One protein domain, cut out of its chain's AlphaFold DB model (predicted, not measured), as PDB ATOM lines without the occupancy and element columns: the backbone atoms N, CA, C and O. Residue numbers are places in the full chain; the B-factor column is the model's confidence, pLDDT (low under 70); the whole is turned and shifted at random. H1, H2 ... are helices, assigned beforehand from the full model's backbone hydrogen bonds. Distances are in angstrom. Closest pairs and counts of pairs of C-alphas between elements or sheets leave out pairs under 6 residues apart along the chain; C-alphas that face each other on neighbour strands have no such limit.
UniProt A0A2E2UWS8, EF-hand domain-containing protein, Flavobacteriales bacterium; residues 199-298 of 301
ATOM      1  N   ASP A 199     -11.231  20.980 -40.433       92.44
ATOM      2  CA  ASP A 199     -11.826  20.193 -41.522       92.44
ATOM      3  C   ASP A 199     -12.313  21.081 -42.687       92.44
ATOM      4  O   ASP A 199     -12.417  20.636 -43.829       92.44
ATOM      5  N   ARG A 200     -12.616  22.363 -42.428       90.44
ATOM      6  CA  ARG A 200     -12.921  23.351 -43.481       90.44
ATOM      7  C   ARG A 200     -11.681  23.905 -44.176       90.44
ATOM      8  O   ARG A 200     -11.808  24.391 -45.300       90.44
ATOM      9  N   MET A 201     -10.538  23.938 -43.496       93.00
ATOM     10  CA  MET A 201      -9.271  24.372 -44.087       93.00
ATOM     11  C   MET A 201      -8.616  23.235 -44.870       93.00
ATOM     12  O   MET A 201      -8.128  23.478 -45.966       93.00
ATOM     13  N   ASP A 202      -8.647  22.017 -44.332       95.44
ATOM     14  CA  ASP A 202      -8.120  20.799 -44.948       95.44
ATOM     15  C   ASP A 202      -9.096  20.264 -46.006       95.44
ATOM     16  O   ASP A 202      -9.879  19.335 -45.802       95.44
ATOM     17  N   THR A 203      -9.087  20.912 -47.167       93.50
ATOM     18  CA  THR A 203      -9.962  20.555 -48.287       93.50
ATOM     19  C   THR A 203      -9.682  19.173 -48.868       93.50
ATOM     20  O   THR A 203     -10.570  18.595 -49.506       93.50
ATOM     21  N   ASN A 204      -8.461  18.662 -48.711       94.88
ATOM     22  CA  ASN A 204      -8.053  17.376 -49.262       94.88
ATOM     23  C   ASN A 204      -8.278  16.202 -48.273       94.88
ATOM     24  O   ASN A 204      -8.392  15.053 -48.716       94.88
ATOM     25  N   GLY A 205      -8.431  16.498 -46.977       95.00
ATOM     26  CA  GLY A 205      -8.728  15.556 -45.899       95.00
ATOM     27  C   GLY A 205      -7.540  14.691 -45.469       95.00
ATOM     28  O   GLY A 205      -7.752  13.568 -44.997       95.00
ATOM     29  N   ASP A 206      -6.304  15.143 -45.685       95.88
ATOM     30  CA  ASP A 206      -5.080  14.414 -45.329       95.88
ATOM     31  C   ASP A 206      -4.649  14.614 -43.866       95.88
ATOM     32  O   ASP A 206      -3.735  13.934 -43.383       95.88
ATOM     33  N   GLY A 207      -5.354  15.480 -43.136       94.69
ATOM     34  CA  GLY A 207      -5.090  15.818 -41.748       94.69
ATOM     35  C   GLY A 207      -4.022  16.897 -41.569       94.69
ATOM     36  O   GLY A 207      -3.557  17.082 -40.439       94.69
ATOM     37  N   VAL A 208      -3.599  17.593 -42.631       95.25
ATOM     38  CA  VAL A 208      -2.589  18.658 -42.601       95.25
ATOM     39  C   VAL A 208      -2.984  19.809 -43.529       95.25
ATOM     40  O   VAL A 208      -2.891  19.707 -44.740       95.25
ATOM     41  N   VAL A 209      -3.276  20.980 -42.958       95.19
ATOM     42  CA  VAL A 209      -3.524  22.189 -43.759       95.19
ATOM     43  C   VAL A 209      -2.229  22.667 -44.411       95.19
ATOM     44  O   VAL A 209      -1.316  23.157 -43.733       95.19
ATOM     45  N   ASP A 210      -2.150  22.565 -45.736       96.31
ATOM     46  CA  ASP A 210      -1.012  23.083 -46.479       96.31
ATOM     47  C   ASP A 210      -1.107  24.606 -46.711       96.31
ATOM     48  O   ASP A 210      -2.112  25.273 -46.447       96.31
ATOM     49  N   ARG A 211      -0.015  25.214 -47.196       94.75
ATOM     50  CA  ARG A 211       0.021  26.664 -47.437       94.75
ATOM     51  C   ARG A 211      -1.023  27.112 -48.467       94.75
ATOM     52  O   ARG A 211      -1.547  28.216 -48.351       94.75
ATOM     53  N   SER A 212      -1.270  26.304 -49.493       94.25
ATOM     54  CA  SER A 212      -2.215  26.635 -50.556       94.25
ATOM     55  C   SER A 212      -3.660  26.574 -50.067       94.25
ATOM     56  O   SER A 212      -4.442  27.472 -50.378       94.25
ATOM     57  N   GLU A 213      -3.979  25.596 -49.225       94.38
ATOM     58  CA  GLU A 213      -5.263  25.445 -48.548       94.38
ATOM     59  C   GLU A 213      -5.511  26.585 -47.561       94.38
ATOM     60  O   GLU A 213      -6.564  27.223 -47.588       94.38
ATOM     61  N   PHE A 214      -4.497  26.947 -46.771       93.19
ATOM     62  CA  PHE A 214      -4.573  28.096 -45.872       93.19
ATOM     63  C   PHE A 214      -4.805  29.417 -46.628       93.19
ATOM     64  O   PHE A 214      -5.663  30.220 -46.252       93.19
ATOM     65  N   GLU A 215      -4.072  29.656 -47.722       91.44
ATOM     66  CA  GLU A 215      -4.252  30.848 -48.560       91.44
ATOM     67  C   GLU A 215      -5.630  30.874 -49.246       91.44
ATOM     68  O   GLU A 215      -6.240  31.943 -49.362       91.44
ATOM     69  N   ALA A 216      -6.141  29.721 -49.688       90.69
ATOM     70  CA  ALA A 216      -7.483  29.599 -50.251       90.69
ATOM     71  C   ALA A 216      -8.558  29.900 -49.198       90.69
ATOM     72  O   ALA A 216      -9.467  30.692 -49.460       90.69
ATOM     73  N   HIS A 217      -8.407  29.356 -47.992       90.12
ATOM     74  CA  HIS A 217      -9.326  29.584 -46.885       90.12
ATOM     75  C   HIS A 217      -9.352  31.056 -46.442       90.12
ATOM     76  O   HIS A 217     -10.423  31.622 -46.224       90.12
ATOM     77  N   LEU A 218      -8.194  31.727 -46.381       88.56
ATOM     78  CA  LEU A 218      -8.129  33.165 -46.096       88.56
ATOM     79  C   LEU A 218      -8.863  34.000 -47.149       88.56
ATOM     80  O   LEU A 218      -9.602  34.919 -46.795       88.56
ATOM     81  N   LYS A 219      -8.688  33.680 -48.437       84.44
ATOM     82  CA  LYS A 219      -9.411  34.361 -49.523       84.44
ATOM     83  C   LYS A 219     -10.913  34.122 -49.432       84.44
ATOM     84  O   LYS A 219     -11.684  35.055 -49.632       84.44
ATOM     85  N   GLN A 220     -11.326  32.901 -49.105       85.12
ATOM     86  CA  GLN A 220     -12.734  32.567 -48.927       85.12
ATOM     87  C   GLN A 220     -13.349  33.347 -47.762       85.12
ATOM     88  O   GLN A 220     -14.343  34.032 -47.966       85.12
ATOM     89  N   LYS A 221     -12.705  33.369 -46.587       85.06
ATOM     90  CA  LYS A 221     -13.162  34.180 -45.445       85.06
ATOM     91  C   LYS A 221     -13.260  35.669 -45.766       85.06
ATOM     92  O   LYS A 221     -14.187  36.339 -45.310       85.06
ATOM     93  N   GLN A 222     -12.307  36.201 -46.533       80.12
ATOM     94  CA  GLN A 222     -12.368  37.590 -46.990       80.12
ATOM     95  C   GLN A 222     -13.578  37.821 -47.897       80.12
ATOM     96  O   GLN A 222     -14.291  38.799 -47.695       80.12
ATOM     97  N   ASN A 223     -13.845  36.914 -48.839       77.75
ATOM     98  CA  ASN A 223     -15.010  37.005 -49.717       77.75
ATOM     99  C   ASN A 223     -16.326  36.900 -48.938       77.75
ATOM    100  O   ASN A 223     -17.198  37.739 -49.140       77.75
ATOM    101  N   ASP A 224     -16.435  35.961 -47.996       81.50
ATOM    102  CA  ASP A 224     -17.627  35.793 -47.156       81.50
ATOM    103  C   ASP A 224     -17.896  37.064 -46.331       81.50
ATOM    104  O   ASP A 224     -19.015  37.574 -46.299       81.50
ATOM    105  N   THR A 225     -16.845  37.650 -45.743       80.69
ATOM    106  CA  THR A 225     -16.945  38.918 -44.996       80.69
ATOM    107  C   THR A 225     -17.401  40.064 -45.899       80.69
ATOM    108  O   THR A 225     -18.243  40.881 -45.521       80.69
ATOM    109  N   ILE A 226     -16.837  40.140 -47.105       77.31
ATOM    110  CA  ILE A 226     -17.175  41.154 -48.102       77.31
ATOM    111  C   ILE A 226     -18.639  41.003 -48.548       77.31
ATOM    112  O   ILE A 226     -19.341  42.006 -48.689       77.31
ATOM    113  N   ASP A 227     -19.129  39.781 -48.741       80.94
ATOM    114  CA  ASP A 227     -20.499  39.528 -49.184       80.94
ATOM    115  C   ASP A 227     -21.528  39.788 -48.076       80.94
ATOM    116  O   ASP A 227     -22.556  40.422 -48.339       80.94
ATOM    117  N   GLU A 228     -21.225  39.445 -46.820       83.12
ATOM    118  CA  GLU A 228     -22.044  39.846 -45.668       83.12
ATOM    119  C   GLU A 228     -22.149  41.376 -45.546       83.12
ATOM    120  O   GLU A 228     -23.237  41.926 -45.334       83.12
ATOM    121  N   GLN A 229     -21.035  42.092 -45.734       78.94
ATOM    122  CA  GLN A 229     -21.009  43.558 -45.695       78.94
ATOM    123  C   GLN A 229     -21.843  44.183 -46.817       78.94
ATOM    124  O   GLN A 229     -22.576  45.149 -46.580       78.94
ATOM    125  N   LYS A 230     -21.770  43.633 -48.033       78.06
ATOM    126  CA  LYS A 230     -22.603  44.082 -49.157       78.06
ATOM    127  C   LYS A 230     -24.076  43.857 -48.871       78.06
ATOM    128  O   LYS A 230     -24.870  44.779 -49.057       78.06
ATOM    129  N   GLN A 231     -24.440  42.668 -48.395       80.19
ATOM    130  CA  GLN A 231     -25.833  42.345 -48.109       80.19
ATOM    131  C   GLN A 231     -26.406  43.290 -47.048       80.19
ATOM    132  O   GLN A 231     -27.498  43.835 -47.221       80.19
ATOM    133  N   TRP A 232     -25.632  43.590 -46.003       85.19
ATOM    134  CA  TRP A 232     -26.027  44.562 -44.988       85.19
ATOM    135  C   TRP A 232     -26.224  45.982 -45.545       85.19
ATOM    136  O   TRP A 232     -27.190  46.673 -45.191       85.19
ATOM    137  N   ALA A 233     -25.332  46.429 -46.433       79.00
ATOM    138  CA  ALA A 233     -25.454  47.730 -47.081       79.00
ATOM    139  C   ALA A 233     -26.723  47.802 -47.954       79.00
ATOM    140  O   ALA A 233     -27.438  48.803 -47.907       79.00
ATOM    141  N   ILE A 234     -27.057  46.729 -48.680       75.25
ATOM    142  CA  ILE A 234     -28.286  46.624 -49.485       75.25
ATOM    143  C   ILE A 234     -29.532  46.692 -48.588       75.25
ATOM    144  O   ILE A 234     -30.428  47.508 -48.826       75.25
ATOM    145  N   ASP A 235     -29.572  45.898 -47.516       81.25
ATOM    146  CA  ASP A 235     -30.725  45.808 -46.610       81.25
ATOM    147  C   ASP A 235     -31.000  47.127 -45.866       81.25
ATOM    148  O   ASP A 235     -32.152  47.471 -45.560       81.25
ATOM    149  N   SER A 236     -29.947  47.912 -45.622       82.25
ATOM    150  CA  SER A 236     -30.036  49.232 -44.991       82.25
ATOM    151  C   SER A 236     -30.816  50.251 -45.838       82.25
ATOM    152  O   SER A 236     -31.396  51.198 -45.291       82.25
ATOM    153  N   PHE A 237     -30.917  50.050 -47.159       82.88
ATOM    154  CA  PHE A 237     -31.573  50.979 -48.079       82.88
ATOM    155  C   PHE A 237     -32.746  50.344 -48.838       82.88
ATOM    156  O   PHE A 237     -32.671  50.030 -50.019       82.88
ATOM    157  N   LYS A 238     -33.922  50.313 -48.196       76.31
ATOM    158  CA  LYS A 238     -35.190  49.783 -48.759       76.31
ATOM    159  C   LYS A 238     -35.671  50.406 -50.081       76.31
ATOM    160  O   LYS A 238     -36.657  49.945 -50.648       76.31
ATOM    161  N   LYS A 239     -35.074  51.514 -50.523       77.56
ATOM    162  CA  LYS A 239     -35.409  52.185 -51.785       77.56
ATOM    163  C   LYS A 239     -34.127  52.418 -52.562       77.56
ATOM    164  O   LYS A 239     -33.242  53.115 -52.059       77.56
ATOM    165  N   SER A 240     -34.074  51.917 -53.790       76.12
ATOM    166  CA  SER A 240     -33.028  52.278 -54.735       76.12
ATOM    167  C   SER A 240     -33.152  53.768 -55.058       76.12
ATOM    168  O   SER A 240     -34.183  54.268 -55.506       76.12
ATOM    169  N   SER A 241     -32.111  54.514 -54.720       84.06
ATOM    170  CA  SER A 241     -31.931  55.896 -55.147       84.06
ATOM    171  C   SER A 241     -30.441  56.155 -55.238       84.06
ATOM    172  O   SER A 241     -29.681  55.557 -54.481       84.06
ATOM    173  N   GLU A 242     -30.040  57.075 -56.104       82.12
ATOM    174  CA  GLU A 242     -28.652  57.512 -56.284       82.12
ATOM    175  C   GLU A 242     -27.904  57.726 -54.967       82.12
ATOM    176  O   GLU A 242     -26.866  57.127 -54.696       82.12
ATOM    177  N   THR A 243     -28.510  58.517 -54.083       85.88
ATOM    178  CA  THR A 243     -27.963  58.815 -52.760       85.88
ATOM    179  C   THR A 243     -27.807  57.567 -51.899       85.88
ATOM    180  O   THR A 243     -26.854  57.478 -51.134       85.88
ATOM    181  N   ASN A 244     -28.727  56.611 -51.996       86.50
ATOM    182  CA  ASN A 244     -28.648  55.379 -51.218       86.50
ATOM    183  C   ASN A 244     -27.606  54.410 -51.784       86.50
ATOM    184  O   ASN A 244     -26.879  53.809 -51.004       86.50
ATOM    185  N   CYS A 245     -27.487  54.302 -53.110       82.94
ATOM    186  CA  CYS A 245     -26.458  53.485 -53.755       82.94
ATOM    187  C   CYS A 245     -25.054  53.969 -53.377       82.94
ATOM    188  O   CYS A 245     -24.207  53.171 -52.991       82.94
ATOM    189  N   PHE A 246     -24.824  55.281 -53.383       88.38
ATOM    190  CA  PHE A 246     -23.535  55.821 -52.960       88.38
ATOM    191  C   PHE A 246     -23.268  55.667 -51.466       88.38
ATOM    192  O   PHE A 246     -22.143  55.396 -51.068       88.38
ATOM    193  N   LYS A 247     -24.294  55.799 -50.617       89.81
ATOM    194  CA  LYS A 247     -24.131  55.508 -49.187       89.81
ATOM    195  C   LYS A 247     -23.766  54.047 -48.951       89.81
ATOM    196  O   LYS A 247     -22.888  53.793 -48.139       89.81
ATOM    197  N   ALA A 248     -24.389  53.118 -49.676       87.25
ATOM    198  CA  ALA A 248     -24.016  51.709 -49.631       87.25
ATOM    199  C   ALA A 248     -22.551  51.514 -50.046       87.25
ATOM    200  O   ALA A 248     -21.805  50.853 -49.334       87.25
ATOM    201  N   TRP A 249     -22.111  52.178 -51.120       88.94
ATOM    202  CA  TRP A 249     -20.712  52.150 -51.543       88.94
ATOM    203  C   TRP A 249     -19.744  52.664 -50.461       88.94
ATOM    204  O   TRP A 249     -18.763  51.981 -50.157       88.94
ATOM    205  N   ILE A 250     -20.043  53.812 -49.834       91.06
ATOM    206  CA  ILE A 250     -19.252  54.349 -48.712       91.06
ATOM    207  C   ILE A 250     -19.194  53.326 -47.575       91.06
ATOM    208  O   ILE A 250     -18.125  53.065 -47.039       91.06
ATOM    209  N   MET A 251     -20.327  52.719 -47.221       89.00
ATOM    210  CA  MET A 251     -20.409  51.744 -46.131       89.00
ATOM    211  C   MET A 251     -19.600  50.471 -46.418       89.00
ATOM    212  O   MET A 251     -19.023  49.907 -45.493       89.00
ATOM    213  N   THR A 252     -19.507  50.047 -47.681       86.44
ATOM    214  CA  THR A 252     -18.677  48.904 -48.096       86.44
ATOM    215  C   THR A 252     -17.183  49.240 -48.109       86.44
ATOM    216  O   THR A 252     -16.371  48.421 -47.691       86.44
ATOM    217  N   ASN A 253     -16.792  50.436 -48.561       87.75
ATOM    218  CA  ASN A 253     -15.373  50.794 -48.730       87.75
ATOM    219  C   ASN A 253     -14.749  51.406 -47.469       87.75
ATOM    220  O   ASN A 253     -13.544  51.299 -47.264       87.75
ATOM    221  N   HIS A 254     -15.573  51.983 -46.595       90.12
ATOM    222  CA  HIS A 254     -15.190  52.592 -45.319       90.12
ATOM    223  C   HIS A 254     -15.918  51.898 -44.155       90.12
ATOM    224  O   HIS A 254     -16.556  52.534 -43.310       90.12
ATOM    225  N   HIS A 255     -15.883  50.562 -44.153       86.12
ATOM    226  CA  HIS A 255     -16.588  49.721 -43.178       86.12
ATOM    227  C   HIS A 255     -16.056  49.881 -41.742       86.12
ATOM    228  O   HIS A 255     -16.790  49.673 -40.777       86.12
ATOM    229  N   ASP A 256     -14.796  50.281 -41.588       89.62
ATOM    230  CA  ASP A 256     -14.165  50.615 -40.311       89.62
ATOM    231  C   ASP A 256     -14.903  51.761 -39.602       89.62
ATOM    232  O   ASP A 256     -15.109  51.732 -38.382       89.62
ATOM    233  N   LYS A 257     -15.369  52.737 -40.390       91.56
ATOM    234  CA  LYS A 257     -16.073  53.925 -39.912       91.56
ATOM    235  C   LYS A 257     -17.596  53.774 -39.939       91.56
ATOM    236  O   LYS A 257     -18.255  54.211 -38.999       91.56
ATOM    237  N   TYR A 258     -18.156  53.136 -40.970       91.69
ATOM    238  CA  TYR A 258     -19.610  53.086 -41.210       91.69
ATOM    239  C   TYR A 258     -20.200  51.668 -41.290       91.69
ATOM    240  O   TYR A 258     -21.299  51.494 -41.816       91.69
ATOM    241  N   GLY A 259     -19.483  50.648 -40.814       85.25
ATOM    242  CA  GLY A 259     -19.926  49.255 -40.876       85.25
ATOM    243  C   GLY A 259     -21.087  48.902 -39.929       85.25
ATOM    244  O   GLY A 259     -21.519  49.729 -39.127       85.25
ATOM    245  N   PRO A 260     -21.556  47.640 -39.945       80.88
ATOM    246  CA  PRO A 260     -22.744  47.179 -39.209       80.88
ATOM    247  C   PRO A 260     -22.722  47.446 -37.703       80.88
ATOM    248  O   PRO A 260     -23.761  47.667 -37.081       80.88
ATOM    249  N   GLN A 261     -21.525  47.424 -37.118       84.12
ATOM    250  CA  GLN A 261     -21.310  47.634 -35.688       84.12
ATOM    251  C   GLN A 261     -21.245  49.122 -35.311       84.12
ATOM    252  O   GLN A 261     -21.306  49.473 -34.131       84.12
ATOM    253  N   LYS A 262     -21.130  50.016 -36.299       82.19
ATOM    254  CA  LYS A 262     -21.075  51.464 -36.110       82.19
ATOM    255  C   LYS A 262     -22.468  52.035 -36.362       82.19
ATOM    256  O   LYS A 262     -23.063  51.861 -37.419       82.19
ATOM    257  N   LYS A 263     -23.025  52.716 -35.357       69.12
ATOM    258  CA  LYS A 263     -24.346  53.365 -35.467       69.12
ATOM    259  C   LYS A 263     -24.279  54.746 -36.114       69.12
ATOM    260  O   LYS A 263     -25.322  55.386 -36.279       69.12
ATOM    261  N   ASP A 264     -23.082  55.202 -36.459       82.19
ATOM    262  CA  ASP A 264     -22.877  56.542 -36.972       82.19
ATOM    263  C   ASP A 264     -23.470  56.650 -38.370       82.19
ATOM    264  O   ASP A 264     -23.119  55.941 -39.313       82.19
ATOM    265  N   ARG A 265     -24.444  57.546 -38.487       87.50
ATOM    266  CA  ARG A 265     -24.997  57.913 -39.781       87.50
ATOM    267  C   ARG A 265     -23.996  58.817 -40.474       87.50
ATOM    268  O   ARG A 265     -23.607  59.822 -39.890       87.50
ATOM    269  N   ILE A 266     -23.687  58.514 -41.735       91.94
ATOM    270  CA  ILE A 266     -22.942  59.423 -42.612       91.94
ATOM    271  C   ILE A 266     -23.656  60.780 -42.594       91.94
ATOM    272  O   ILE A 266     -24.828  60.880 -42.992       91.94
ATOM    273  N   SER A 267     -22.973  61.799 -42.077       93.94
ATOM    274  CA  SER A 267     -23.510  63.155 -41.994       93.94
ATOM    275  C   SER A 267     -23.680  63.761 -43.392       93.94
ATOM    276  O   SER A 267     -23.177  63.241 -44.390       93.94
ATOM    277  N   CYS A 268     -24.435  64.858 -43.501       91.75
ATOM    278  CA  CYS A 268     -24.606  65.522 -44.798       91.75
ATOM    279  C   CYS A 268     -23.289  66.117 -45.318       91.75
ATOM    280  O   CYS A 268     -23.072  66.094 -46.528       91.75
ATOM    281  N   ASP A 269     -22.426  66.589 -44.419       94.81
ATOM    282  CA  ASP A 269     -21.147  67.212 -44.763       94.81
ATOM    283  C   ASP A 269     -20.128  66.164 -45.219       94.81
ATOM    284  O   ASP A 269     -19.556  66.305 -46.296       94.81
ATOM    285  N   GLU A 270     -19.998  65.047 -44.492       94.62
ATOM    286  CA  GLU A 270     -19.159  63.919 -44.925       94.62
ATOM    287  C   GLU A 270     -19.630  63.364 -46.269       94.62
ATOM    288  O   GLU A 270     -18.831  63.074 -47.153       94.62
ATOM    289  N   LEU A 271     -20.949  63.247 -46.460       93.19
ATOM    290  CA  LEU A 271     -21.496  62.808 -47.737       93.19
ATOM    291  C   LEU A 271     -21.118  63.776 -48.868       93.19
ATOM    292  O   LEU A 271     -20.833  63.323 -49.971       93.19
ATOM    293  N   ALA A 272     -21.130  65.089 -48.623       92.81
ATOM    294  CA  ALA A 272     -20.712  66.083 -49.608       92.81
ATOM    295  C   ALA A 272     -19.207  65.997 -49.908       92.81
ATOM    296  O   ALA A 272     -18.813  66.107 -51.069       92.81
ATOM    297  N   GLU A 273     -18.386  65.736 -48.892       94.88
ATOM    298  CA  GLU A 273     -16.945  65.537 -49.036       94.88
ATOM    299  C   GLU A 273     -16.625  64.294 -49.879       94.88
ATOM    300  O   GLU A 273     -15.911  64.400 -50.878       94.88
ATOM    301  N   PHE A 274     -17.241  63.143 -49.581       94.38
ATOM    302  CA  PHE A 274     -17.074  61.929 -50.390       94.38
ATOM    303  C   PHE A 274     -17.488  62.147 -51.848       94.38
ATOM    304  O   PHE A 274     -16.817  61.675 -52.766       94.38
ATOM    305  N   LYS A 275     -18.572  62.896 -52.088       91.81
ATOM    306  CA  LYS A 275     -19.007  63.238 -53.452       91.81
ATOM    307  C   LYS A 275     -17.980  64.068 -54.213       91.81
ATOM    308  O   LYS A 275     -17.841  63.889 -55.423       91.81
ATOM    309  N   ALA A 276     -17.300  64.979 -53.520       91.44
ATOM    310  CA  ALA A 276     -16.259  65.809 -54.107       91.44
ATOM    311  C   ALA A 276     -14.993  64.995 -54.418       91.44
ATOM    312  O   ALA A 276     -14.392  65.197 -55.468       91.44
ATOM    313  N   GLN A 277     -14.624  64.060 -53.540       93.81
ATOM    314  CA  GLN A 277     -13.419  63.240 -53.691       93.81
ATOM    315  C   GLN A 277     -13.552  62.166 -54.780       93.81
ATOM    316  O   GLN A 277     -12.613  61.941 -55.538       93.81
ATOM    317  N   HIS A 278     -14.711  61.514 -54.884       86.56
ATOM    318  CA  HIS A 278     -14.874  60.316 -55.716       86.56
ATOM    319  C   HIS A 278     -15.556  60.562 -57.061       86.56
ATOM    320  O   HIS A 278     -16.091  59.628 -57.638       86.56
ATOM    321  N   HIS A 279     -15.548  61.794 -57.582       79.75
ATOM    322  CA  HIS A 279     -16.167  62.105 -58.875       79.75
ATOM    323  C   HIS A 279     -17.624  61.623 -58.945       79.75
ATOM    324  O   HIS A 279     -17.981  60.793 -59.769       79.75
ATOM    325  N   TRP A 280     -18.499  62.169 -58.091       79.38
ATOM    326  CA  TRP A 280     -19.928  61.804 -58.019       79.38
ATOM    327  C   TRP A 280     -20.638  61.656 -59.379       79.38
ATOM    328  O   TRP A 280     -21.543  60.843 -59.503       79.38
ATOM    329  N   ALA A 281     -20.223  62.407 -60.402       76.06
ATOM    330  CA  ALA A 281     -20.756  62.284 -61.758       76.06
ATOM    331  C   ALA A 281     -20.601  60.872 -62.357       76.06
ATOM    332  O   ALA A 281     -21.479  60.449 -63.102       76.06
ATOM    333  N   ASP A 282     -19.562  60.132 -61.975       71.06
ATOM    334  CA  ASP A 282     -19.324  58.743 -62.388       71.06
ATOM    335  C   ASP A 282     -20.288  57.763 -61.687       71.06
ATOM    336  O   ASP A 282     -20.444  56.614 -62.102       71.06
ATOM    337  N   PHE A 283     -20.978  58.223 -60.636       68.12
ATOM    338  CA  PHE A 283     -22.064  57.508 -59.960       68.12
ATOM    339  C   PHE A 283     -23.454  57.893 -60.494       68.12
ATOM    340  O   PHE A 283     -24.432  57.195 -60.218       68.12
ATOM    341  N   CYS A 284     -23.567  58.990 -61.250       61.12
ATOM    342  CA  CYS A 284     -24.829  59.474 -61.805       61.12
ATOM    343  C   CYS A 284     -25.101  58.856 -63.186       61.12
ATOM    344  O   CYS A 284     -24.377  59.119 -64.141       61.12
ATOM    345  N   GLY A 285     -26.206  58.126 -63.349       64.88
ATOM    346  CA  GLY A 285     -26.671  57.685 -64.668       64.88
ATOM    347  C   GLY A 285     -27.978  56.895 -64.615       64.88
ATOM    348  O   GLY A 285     -28.453  56.545 -63.538       64.88
ATOM    349  N   ASP A 286     -28.544  56.564 -65.781       56.31
ATOM    350  CA  ASP A 286     -29.761  55.732 -65.915       56.31
ATOM    351  C   ASP A 286     -29.554  54.263 -65.475       56.31
ATOM    352  O   ASP A 286     -30.463  53.431 -65.539       56.31
ATOM    353  N   ASN A 287     -28.369  53.936 -64.966       50.41
ATOM    354  CA  ASN A 287     -27.953  52.592 -64.605       50.41
ATOM    355  C   ASN A 287     -28.404  52.163 -63.197       50.41
ATOM    356  O   ASN A 287     -27.784  51.289 -62.617       50.41
ATOM    357  N   TYR A 288     -29.528  52.647 -62.653       55.19
ATOM    358  CA  TYR A 288     -30.161  52.034 -61.456       55.19
ATOM    359  C   TYR A 288     -30.828  50.679 -61.745       55.19
ATOM    360  O   TYR A 288     -31.781  50.281 -61.074       55.19
ATOM    361  N   THR A 289     -30.366  50.007 -62.789       52.16
ATOM    362  CA  THR A 289     -30.746  48.654 -63.163       52.16
ATOM    363  C   THR A 289     -29.622  47.717 -62.743       52.16
ATOM    364  O   THR A 289     -28.514  48.159 -62.434       52.16
ATOM    365  N   ASP A 290     -29.884  46.419 -62.791       50.56
ATOM    366  CA  ASP A 290     -28.964  45.315 -62.473       50.56
ATOM    367  C   ASP A 290     -27.642  45.340 -63.288       50.56
ATOM    368  O   ASP A 290     -26.784  44.480 -63.128       50.56
ATOM    369  N   LYS A 291     -27.479  46.330 -64.180       47.81
ATOM    370  CA  LYS A 291     -26.320  46.604 -65.037       47.81
ATOM    371  C   LYS A 291     -25.452  47.776 -64.572       47.81
ATOM    372  O   LYS A 291     -24.546  48.167 -65.303       47.81
ATOM    373  N   CYS A 292     -25.737  48.403 -63.428       57.16
ATOM    374  CA  CYS A 292     -24.789  49.368 -62.877       57.16
ATOM    375  C   CYS A 292     -23.461  48.651 -62.662       57.16
ATOM    376  O   CYS A 292     -23.427  47.666 -61.934       57.16
ATOM    377  N   GLU A 293     -22.363  49.141 -63.227       52.03
ATOM    378  CA  GLU A 293     -21.052  48.537 -62.964       52.03
ATOM    379  C   GLU A 293     -20.669  48.633 -61.475       52.03
ATOM    380  O   GLU A 293     -19.897  47.830 -60.966       52.03
ATOM    381  N   TRP A 294     -21.324  49.517 -60.718       57.34
ATOM    382  CA  TRP A 294     -21.269  49.525 -59.257       57.34
ATOM    383  C   TRP A 294     -21.979  48.334 -58.602       57.34
ATOM    384  O   TRP A 294     -21.538  47.864 -57.556       57.34
ATOM    385  N   PHE A 295     -23.030  47.796 -59.227       51.03
ATOM    386  CA  PHE A 295     -23.559  46.482 -58.876       51.03
ATOM    387  C   PHE A 295     -22.626  45.357 -59.330       51.03
ATOM    388  O   PHE A 295     -22.763  44.293 -58.776       51.03
ATOM    389  N   HIS A 296     -21.623  45.532 -60.203       49.06
ATOM    390  CA  HIS A 296     -20.614  44.472 -60.414       49.06
ATOM    391  C   HIS A 296     -19.672  44.277 -59.215       49.06
ATOM    392  O   HIS A 296     -19.003  43.249 -59.127       49.06
ATOM    393  N   PHE A 297     -19.681  45.191 -58.237       45.84
ATOM    394  CA  PHE A 297     -19.121  44.924 -56.912       45.84
ATOM    395  C   PHE A 297     -20.052  44.072 -56.029       45.84
ATOM    396  O   PHE A 297     -19.611  43.603 -54.989       45.84
ATOM    397  N   ILE A 298     -21.298  43.804 -56.433       38.62
ATOM    398  CA  ILE A 298     -22.273  42.910 -55.782       38.62
ATOM    399  C   ILE A 298     -22.543  41.740 -56.748       38.62
ATOM    400  O   ILE A 298     -23.178  41.950 -57.774       38.62
TER     401      ILE A 298
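Overview. This is residues 199 to 298 of the 301 residues of the protein "EF-hand domain-containing protein" of Flavobacteriales bacterium (UniProt A0A2E2UWS8). One long helix, H1, makes a shaft with a loose head of shorter helices at its far end, where H2 folds back beside the last part of H1 as a helical hairpin and H3, H4 and H5 stand round H2. At the other end of the shaft lies a loop, residues 199 to 210, and between the two ends residues 219 to 225 of H1 stand free. The printed part has 100 residues, with five named helices in the order H1, H2, H3, H4, H5 and no named strand, and its class is all helix. The whole is loose, with a radius of gyration of the C-alphas of 17.6 A, and elongated, with spans of 54 by 30 by 26 A.

Arrangement. H1, residues 211 to 236, and H2, residues 242 to 253, touch with 10 pairs of C-alphas within 8 A, H1 with its residues 226 to 236 alone and H2 with its residues 248 to 252 alone. Their closest C-alphas, those of Ala 233 and Ala 248, are 4.9 A apart. The two form a hairpin, running opposite ways at a shallow tilt of 29 degrees. H3, residues 255 to 258, and H2 touch only at the corner by their link, and only just, with 3 pairs of C-alphas within 8 A; the closest are those of Met 251 and Tyr 258, at 5.2 A. H4, residues 268 to 277, is close to H2 but not clearly touching it, with the closest C-alphas, those of Lys 247 and Leu 271, 7.9 A apart, and their lines are about perpendicular at 78 degrees. H5, residues 280 to 283, is also close to H2 but not clearly touching it; the closest C-alphas, those of Phe 246 and Phe 283, are 7.3 A apart. H4 and H5 meet only through their link, and H1 is apart from both. In H1, H2 and H4 every O i to N i+4 pair is within hydrogen-bond range, while H3 and H5 are too short for such a pair.

Along the chain. H1 runs 37.7 A from C-alpha 211 at (0.021, 26.664, -47.437) to C-alpha 236 at (-30.036, 49.232, -44.991). H2, residues 242 to 253, measures 16.7 A and H4, residues 268 to 277, measures 14.5 A. The four-residue helices are H3, residues 255 to 258, and H5, residues 280 to 283, which ends with C-alpha 283 at (-22.064, 57.508, -59.960).

Size, cuts and confidence. The C-alphas farthest apart, those of Asp 206 and Asp 269, are 55.2 A apart. The printed part has no cut, and no link between named helices is long. Residues 284 to 298 hold no named element. The mean pLDDT of the printed part is 81.6, and it is under 70 at residue 263 and residues 283 to 298.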